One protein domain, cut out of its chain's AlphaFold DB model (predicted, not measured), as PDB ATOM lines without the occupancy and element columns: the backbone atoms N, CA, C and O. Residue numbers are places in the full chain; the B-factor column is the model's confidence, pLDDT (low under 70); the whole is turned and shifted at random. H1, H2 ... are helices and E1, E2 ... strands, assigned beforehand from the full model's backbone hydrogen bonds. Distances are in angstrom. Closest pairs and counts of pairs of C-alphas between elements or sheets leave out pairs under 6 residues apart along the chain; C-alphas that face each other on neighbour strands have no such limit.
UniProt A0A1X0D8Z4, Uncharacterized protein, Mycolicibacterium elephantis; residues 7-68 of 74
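This is residues 7 to 68 of the 74 residues of an uncharacterized protein of Mycolicibacterium elephantis (UniProt A0A1X0D8Z4). A small three-stranded sheet, E3 E4 E5, has one helix, H1, over one face on its E3 side, and a separate hairpin, E1 E2, lies beyond the E3 edge, its loop, residues 13 to 18, sticking out free. You have 62 residues, in the order E1 E2 H1 E3 E4 E5, mixed helix and strand. The sheet runs E3 - E4 - E5, antiparallel; the whole is compact, radius of gyration of the C-alphas 11.6 A, spans 29 by 25 by 25 A.

Start at E1, residues 7 to 12, which forms an antiparallel hairpin with E2, residues 19 to 25; N 9 and O 22 are 2.9 A apart. H1, residues 30 to 39, has 5 of 6 O i to N i+4 pairs within hydrogen-bond range. It touches E3, residues 44 to 49, closest at the C-alphas of Arg 37 and Val 45, 7.2 A. E2 and E3 are near each other, with 5 pairs of C-alphas within 10 A. E4, residues 52 to 57, and E5, residues 63 to 67, complete a meander, each strand the antiparallel neighbour of the one before: N 47 and O 54 are 2.8 A apart, N 55 and O 64 3.1 A. H1 is on this sheet, two layers with the helix on one face, at a height of 9.5 A. E1 and H1 are apart.

Find C-alpha 7 at (126.977, 169.878, 167.105), where E1 begins its 15.9 A. E2 spans 17.9 A, H1 14.6 A, E3 16.1 A and E4 16.0 A. E5, 13.6 A, ends at C-alpha 67, (133.911, 149.270, 173.523).

The C-alphas farthest apart, Thr 17 and Gly 27, are 29.7 A apart. The printed part has no cut and no long link. Look for pLDDT under 70 at 41, 43 to 44, 52 and 57 to 68.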
ATOM      1  N   LEU A   7     126.197 169.222 166.053       88.81
ATOM      2  CA  LEU A   7     126.977 169.878 167.105       88.81
ATOM      3  C   LEU A   7     128.447 169.974 166.668       88.81
ATOM      4  O   LEU A   7     128.911 169.099 165.933       88.81
ATOM      5  N   PRO A   8     129.193 171.026 167.064       87.69
ATOM      6  CA  PRO A   8     130.649 171.036 166.913       87.69
ATOM      7  C   PRO A   8     131.275 169.810 167.589       87.69
ATOM      8  O   PRO A   8     130.817 169.388 168.651       87.69
ATOM      9  N   ALA A   9     132.305 169.244 166.970       86.12
ATOM     10  CA  ALA A   9     133.047 168.103 167.485       86.12
ATOM     11  C   ALA A   9     134.522 168.205 167.081       86.12
ATOM     12  O   ALA A   9     134.870 168.935 166.159       86.12
ATOM     13  N   VAL A  10     135.380 167.434 167.743       85.88
ATOM     14  CA  VAL A  10     136.777 167.256 167.337       85.88
ATOM     15  C   VAL A  10     137.006 165.770 167.113       85.88
ATOM     16  O   VAL A  10     136.790 164.971 168.023       85.88
ATOM     17  N   GLY A  11     137.419 165.404 165.901       78.44
ATOM     18  CA  GLY A  11     137.931 164.064 165.622       78.44
ATOM     19  C   GLY A  11     139.406 164.015 165.993       78.44
ATOM     20  O   GLY A  11     140.142 164.933 165.642       78.44
ATOM     21  N   ALA A  12     139.843 162.984 166.714       79.94
ATOM     22  CA  ALA A  12     141.241 162.841 167.105       79.94
ATOM     23  C   ALA A  12     141.725 161.393 166.991       79.94
ATOM     24  O   ALA A  12     140.939 160.455 167.153       79.94
ATOM     25  N   SER A  13     143.021 161.209 166.725       75.75
ATOM     26  CA  SER A  13     143.675 159.910 166.885       75.75
ATOM     27  C   SER A  13     143.725 159.517 168.365       75.75
ATOM     28  O   SER A  13     143.659 160.367 169.251       75.75
ATOM     29  N   PHE A  14     143.850 158.217 168.646       70.12
ATOM     30  CA  PHE A  14     143.854 157.698 170.021       70.12
ATOM     31  C   PHE A  14     144.996 158.265 170.880       70.12
ATOM     32  O   PHE A  14     144.825 158.490 172.069       70.12
ATOM     33  N   ASP A  15     146.152 158.518 170.270       79.12
ATOM     34  CA  ASP A  15     147.319 159.131 170.912       79.12
ATOM     35  C   ASP A  15     147.252 160.671 170.959       79.12
ATOM     36  O   ASP A  15     148.153 161.314 171.489       79.12
ATOM     37  N   GLY A  16     146.204 161.278 170.391       79.81
ATOM     38  CA  GLY A  16     146.013 162.728 170.339       79.81
ATOM     39  C   GLY A  16     146.943 163.476 169.378       79.81
ATOM     40  O   GLY A  16     146.812 164.697 169.269       79.81
ATOM     41  N   THR A  17     147.836 162.779 168.667       83.62
ATOM     42  CA  THR A  17     148.797 163.366 167.718       83.62
ATOM     43  C   THR A  17     148.099 164.089 166.563       83.62
ATOM     44  O   THR A  17     148.595 165.104 166.076       83.62
ATOM     45  N   TYR A  18     146.923 163.607 166.149       78.31
ATOM     46  CA  TYR A  18     146.098 164.217 165.109       78.31
ATOM     47  C   TYR A  18     144.755 164.659 165.676       78.31
ATOM     48  O   TYR A  18     144.113 163.909 166.413       78.31
ATOM     49  N   ARG A  19     144.327 165.876 165.320       84.81
ATOM     50  CA  ARG A  19     143.053 166.479 165.734       84.81
ATOM     51  C   ARG A  19     142.506 167.357 164.615       84.81
ATOM     52  O   ARG A  19     143.257 168.148 164.053       84.81
ATOM     53  N   GLU A  20     141.210 167.269 164.349       81.44
ATOM     54  CA  GLU A  20     140.541 168.070 163.321       81.44
ATOM     55  C   GLU A  20     139.162 168.548 163.791       81.44
ATOM     56  O   GLU A  20     138.417 167.814 164.451       81.44
ATOM     57  N   GLU A  21     138.823 169.788 163.430       87.44
ATOM     58  CA  GLU A  21     137.476 170.348 163.570       87.44
ATOM     59  C   GLU A  21     136.478 169.504 162.769       87.44
ATOM     60  O   GLU A  21     136.690 169.188 161.597       87.44
ATOM     61  N   SER A  22     135.374 169.130 163.404       83.88
ATOM     62  CA  SER A  22     134.380 168.226 162.834       83.88
ATOM     63  C   SER A  22     132.973 168.556 163.338       83.88
ATOM     64  O   SER A  22     132.750 169.492 164.114       83.88
ATOM     65  N   ARG A  23     131.980 167.788 162.882       86.31
ATOM     66  CA  ARG A  23     130.596 167.889 163.349       86.31
ATOM     67  C   ARG A  23     130.052 166.519 163.722       86.31
ATOM     68  O   ARG A  23     130.114 165.588 162.926       86.31
ATOM     69  N   ALA A  24     129.447 166.425 164.903       87.25
ATOM     70  CA  ALA A  24     128.568 165.313 165.235       87.25
ATOM     71  C   ALA A  24     127.221 165.546 164.546       87.25
ATOM     72  O   ALA A  24     126.643 166.627 164.688       87.25
ATOM     73  N   VAL A  25     126.738 164.555 163.801       86.31
ATOM     74  CA  VAL A  25     125.471 164.616 163.064       86.31
ATOM     75  C   VAL A  25     124.534 163.552 163.620       86.31
ATOM     76  O   VAL A  25     124.909 162.387 163.711       86.31
ATOM     77  N   PHE A  26     123.331 163.956 164.017       85.25
ATOM     78  CA  PHE A  26     122.353 163.073 164.650       85.25
ATOM     79  C   PHE A  26     121.270 162.642 163.665       85.25
ATOM     80  O   PHE A  26     120.894 163.405 162.774       85.25
ATOM     81  N   GLY A  27     120.716 161.449 163.896       86.56
ATOM     82  CA  GLY A  27     119.552 160.949 163.162       86.56
ATOM     83  C   GLY A  27     119.867 160.385 161.780       86.56
ATOM     84  O   GLY A  27     118.961 160.305 160.959       86.56
ATOM     85  N   LEU A  28     121.127 160.018 161.525       85.25
ATOM     86  CA  LEU A  28     121.520 159.323 160.304       85.25
ATOM     87  C   LEU A  28     121.641 157.822 160.559       85.25
ATOM     88  O   LEU A  28     122.184 157.408 161.587       85.25
ATOM     89  N   ASP A  29     121.180 157.021 159.606       84.25
ATOM     90  CA  ASP A  29     121.617 155.634 159.482       84.25
ATOM     91  C   ASP A  29     123.002 155.541 158.804       84.25
ATOM     92  O   ASP A  29     123.597 156.543 158.388       84.25
ATOM     93  N   ASP A  30     123.547 154.326 158.709       78.38
ATOM     94  CA  ASP A  30     124.895 154.112 158.180       78.38
ATOM     95  C   ASP A  30     124.994 154.433 156.682       78.38
ATOM     96  O   ASP A  30     126.043 154.884 156.219       78.38
ATOM     97  N   GLU A  31     123.924 154.231 155.907       81.81
ATOM     98  CA  GLU A  31     123.896 154.549 154.478       81.81
ATOM     99  C   GLU A  31     123.904 156.066 154.263       81.81
ATOM    100  O   GLU A  31     124.725 156.587 153.501       81.81
ATOM    101  N   GLN A  32     123.078 156.789 155.015       85.69
ATOM    102  CA  GLN A  32     123.017 158.247 155.013       85.69
ATOM    103  C   GLN A  32     124.334 158.869 155.489       85.69
ATOM    104  O   GLN A  32     124.836 159.814 154.875       85.69
ATOM    105  N   ALA A  33     124.955 158.316 156.534       82.00
ATOM    106  CA  ALA A  33     126.283 158.731 156.979       82.00
ATOM    107  C   ALA A  33     127.347 158.488 155.888       82.00
ATOM    108  O   ALA A  33     128.226 159.330 155.659       82.00
ATOM    109  N   ARG A  34     127.245 157.369 155.153       78.12
ATOM    110  CA  ARG A  34     128.129 157.040 154.020       78.12
ATOM    111  C   ARG A  34     127.914 157.927 152.797       78.12
ATOM    112  O   ARG A  34     128.863 158.153 152.044       78.12
ATOM    113  N   GLU A  35     126.706 158.408 152.547       83.06
ATOM    114  CA  GLU A  35     126.437 159.378 151.485       83.06
ATOM    115  C   GLU A  35     126.946 160.770 151.864       83.06
ATOM    116  O   GLU A  35     127.669 161.397 151.085       83.06
ATOM    117  N   LEU A  36     126.670 161.209 153.094       81.25
ATOM    118  CA  LEU A  36     127.091 162.513 153.593       81.25
ATOM    119  C   LEU A  36     128.612 162.674 153.527       81.25
ATOM    120  O   LEU A  36     129.108 163.641 152.956       81.25
ATOM    121  N   ARG A  37     129.368 161.696 154.033       76.19
ATOM    122  CA  ARG A  37     130.839 161.744 154.035       76.19
ATOM    123  C   ARG A  37     131.438 161.825 152.621       76.19
ATOM    124  O   ARG A  37     132.434 162.517 152.430       76.19
ATOM    125  N   ARG A  38     130.824 161.159 151.624       73.94
ATOM    126  CA  ARG A  38     131.285 161.170 150.220       73.94
ATOM    127  C   ARG A  38     131.252 162.585 149.659       73.94
ATOM    128  O   ARG A  38     132.182 162.990 148.971       73.94
ATOM    129  N   ARG A  39     130.222 163.355 150.015       79.06
ATOM    130  CA  ARG A  39     130.080 164.759 149.616       79.06
ATOM    131  C   ARG A  39     131.188 165.658 150.173       79.06
ATOM    132  O   ARG A  39     131.520 166.654 149.541       79.06
ATOM    133  N   PHE A  40     131.751 165.305 151.326       74.50
ATOM    134  CA  PHE A  40     132.806 166.067 152.000       74.50
ATOM    135  C   PHE A  40     134.209 165.461 151.837       74.50
ATOM    136  O   PHE A  40     135.152 165.962 152.438       74.50
ATOM    137  N   GLY A  41     134.364 164.395 151.043       68.94
ATOM    138  CA  GLY A  41     135.666 163.759 150.802       68.94
ATOM    139  C   GLY A  41     136.296 163.106 152.037       68.94
ATOM    140  O   GLY A  41     137.496 162.846 152.046       68.94
ATOM    141  N   GLN A  42     135.513 162.838 153.085       71.12
ATOM    142  CA  GLN A  42     136.016 162.179 154.290       71.12
ATOM    143  C   GLN A  42     136.345 160.713 153.997       71.12
ATOM    144  O   GLN A  42     135.650 160.070 153.213       71.12
ATOM    145  N   VAL A  43     137.383 160.176 154.650       68.06
ATOM    146  CA  VAL A  43     137.867 158.791 154.459       68.06
ATOM    147  C   VAL A  43     137.416 157.814 155.552       68.06
ATOM    148  O   VAL A  43     137.558 156.600 155.389       68.06
ATOM    149  N   VAL A  44     136.830 158.324 156.637       68.62
ATOM    150  CA  VAL A  44     136.268 157.549 157.749       68.62
ATOM    151  C   VAL A  44     135.135 158.342 158.404       68.62
ATOM    152  O   VAL A  44     135.197 159.567 158.468       68.62
ATOM    153  N   VAL A  45     134.122 157.640 158.921       74.88
ATOM    154  CA  VAL A  45     133.127 158.197 159.850       74.88
ATOM    155  C   VAL A  45     133.159 157.409 161.154       74.88
ATOM    156  O   VAL A  45     133.313 156.189 161.145       74.88
ATOM    157  N   PHE A  46     132.988 158.111 162.268       76.19
ATOM    158  CA  PHE A  46     132.737 157.506 163.567       76.19
ATOM    159  C   PHE A  46     131.220 157.447 163.785       76.19
ATOM    160  O   PHE A  46     130.565 158.486 163.856       76.19
ATOM    161  N   GLY A  47     130.655 156.244 163.835       80.31
ATOM    162  CA  GLY A  47     129.245 156.018 164.130       80.31
ATOM    163  C   GLY A  47     129.053 155.786 165.621       80.31
ATOM    164  O   GLY A  47     129.797 155.008 166.210       80.31
ATOM    165  N   TRP A  48     128.061 156.435 166.221       79.00
ATOM    166  CA  TRP A  48     127.663 156.182 167.601       79.00
ATOM    167  C   TRP A  48     126.237 155.640 167.610       79.00
ATOM    168  O   TRP A  48     125.301 156.333 167.206       79.00
ATOM    169  N   ARG A  49     126.073 154.397 168.075       77.81
ATOM    170  CA  ARG A  49     124.767 153.783 168.327       77.81
ATOM    171  C   ARG A  49     124.763 153.143 169.713       77.81
ATOM    172  O   ARG A  49     125.657 152.362 170.045       77.81
ATOM    173  N   ASP A  50     123.770 153.507 170.518       78.19
ATOM    174  CA  ASP A  50     123.592 153.053 171.900       78.19
ATOM    175  C   ASP A  50     124.878 153.207 172.739       78.19
ATOM    176  O   ASP A  50     125.394 154.313 172.922       78.19
ATOM    177  N   SER A  51     125.425 152.096 173.231       72.56
ATOM    178  CA  SER A  51     126.651 152.038 174.031       72.56
ATOM    179  C   SER A  51     127.891 151.659 173.211       72.56
ATOM    180  O   SER A  51     128.868 151.170 173.777       72.56
ATOM    181  N   SER A  52     127.867 151.828 171.886       67.69
ATOM    182  CA  SER A  52     128.949 151.408 170.984       67.69
ATOM    183  C   SER A  52     129.379 152.515 170.020       67.69
ATOM    184  O   SER A  52     128.551 153.311 169.571       67.69
ATOM    185  N   TRP A  53     130.675 152.542 169.689       73.19
ATOM    186  CA  TRP A  53     131.177 153.268 168.523       73.19
ATOM    187  C   TRP A  53     131.680 152.304 167.454       73.19
ATOM    188  O   TRP A  53     132.356 151.313 167.751       73.19
ATOM    189  N   SER A  54     131.407 152.660 166.203       70.12
ATOM    190  CA  SER A  54     131.937 152.013 165.007       70.12
ATOM    191  C   SER A  54     132.851 152.972 164.256       70.12
ATOM    192  O   SER A  54     132.503 154.131 164.028       70.12
ATOM    193  N   LEU A  55     134.012 152.480 163.824       72.19
ATOM    194  CA  LEU A  55     134.828 153.144 162.812       72.19
ATOM    195  C   LEU A  55     134.417 152.613 161.435       72.19
ATOM    196  O   LEU A  55     134.712 151.466 161.099       72.19
ATOM    197  N   ILE A  56     133.749 153.443 160.640       72.00
ATOM    198  CA  ILE A  56     133.212 153.064 159.332       72.00
ATOM    199  C   ILE A  56     134.146 153.617 158.249       72.00
ATOM    200  O   ILE A  56     134.114 154.810 157.926       72.00
ATOM    201  N   ALA A  57     134.999 152.759 157.683       63.41
ATOM    202  CA  ALA A  57     135.965 153.154 156.655       63.41
ATOM    203  C   ALA A  57     135.304 153.496 155.306       63.41
ATOM    204  O   ALA A  57     134.228 152.992 154.967       63.41
ATOM    205  N   CYS A  58     135.927 154.389 154.527       56.78
ATOM    206  CA  CYS A  58     135.446 154.781 153.194       56.78
ATOM    207  C   CYS A  58     135.938 153.926 152.037       56.78
ATOM    208  O   CYS A  58     135.253 153.870 151.019       56.78
ATOM    209  N   ALA A  59     137.088 153.272 152.175       55.16
ATOM    210  CA  ALA A  59     137.641 152.402 151.149       55.16
ATOM    211  C   ALA A  59     137.568 150.946 151.630       55.16
ATOM    212  O   ALA A  59     138.321 150.538 152.513       55.16
ATOM    213  N   GLY A  60     136.635 150.182 151.055       57.50
ATOM    214  CA  GLY A  60     136.377 148.782 151.402       57.50
ATOM    215  C   GLY A  60     135.366 148.585 152.538       57.50
ATOM    216  O   GLY A  60     134.811 149.535 153.079       57.50
ATOM    217  N   GLU A  61     135.126 147.325 152.896       54.12
ATOM    218  CA  GLU A  61     134.147 146.907 153.918       54.12
ATOM    219  C   GLU A  61     134.745 146.843 155.334       54.12
ATOM    220  O   GLU A  61     134.179 146.232 156.237       54.12
ATOM    221  N   ARG A  62     135.930 147.430 155.547       54.88
ATOM    222  CA  ARG A  62     136.648 147.280 156.813       54.88
ATOM    223  C   ARG A  62     135.998 148.125 157.905       54.88
ATOM    224  O   ARG A  62     136.160 149.342 157.946       54.88
ATOM    225  N   GLU A  63     135.323 147.448 158.820       59.22
ATOM    226  CA  GLU A  63     134.789 148.018 160.050       59.22
ATOM    227  C   GLU A  63     135.655 147.604 161.246       59.22
ATOM    228  O   GLU A  63     136.250 146.524 161.280       59.22
ATOM    229  N   THR A  64     135.801 148.488 162.230       60.03
ATOM    230  CA  THR A  64     136.400 148.134 163.521       60.03
ATOM    231  C   THR A  64     135.498 148.639 164.631       60.03
ATOM    232  O   THR A  64     135.242 149.837 164.734       60.03
ATOM    233  N   HIS A  65     135.048 147.713 165.474       55.50
ATOM    234  CA  HIS A  65     134.237 147.998 166.651       55.50
ATOM    235  C   HIS A  65     135.124 147.994 167.890       55.50
ATOM    236  O   HIS A  65     135.964 147.104 168.057       55.50
ATOM    237  N   ARG A  66     134.934 148.968 168.780       58.41
ATOM    238  CA  ARG A  66     135.561 148.971 170.106       58.41
ATOM    239  C   ARG A  66     134.548 149.407 171.160       58.41
ATOM    240  O   ARG A  66     133.683 150.236 170.894       58.41
ATOM    241  N   GLY A  67     134.666 148.826 172.353       49.59
ATOM    242  CA  GLY A  67     133.911 149.270 173.523       49.59
ATOM    243  C   GLY A  67     134.377 150.649 173.991       49.59
ATOM    244  O   GLY A  67     135.519 151.041 173.750       49.59
ATOM    245  N   TRP A  68     133.490 151.381 174.660       55.94
ATOM    246  CA  TRP A  68     133.829 152.659 175.278       55.94
ATOM    247  C   TRP A  68     134.836 152.486 176.417       55.94
ATOM    248  O   TRP A  68     134.684 151.606 177.264       55.94
TER     249      TRP A  68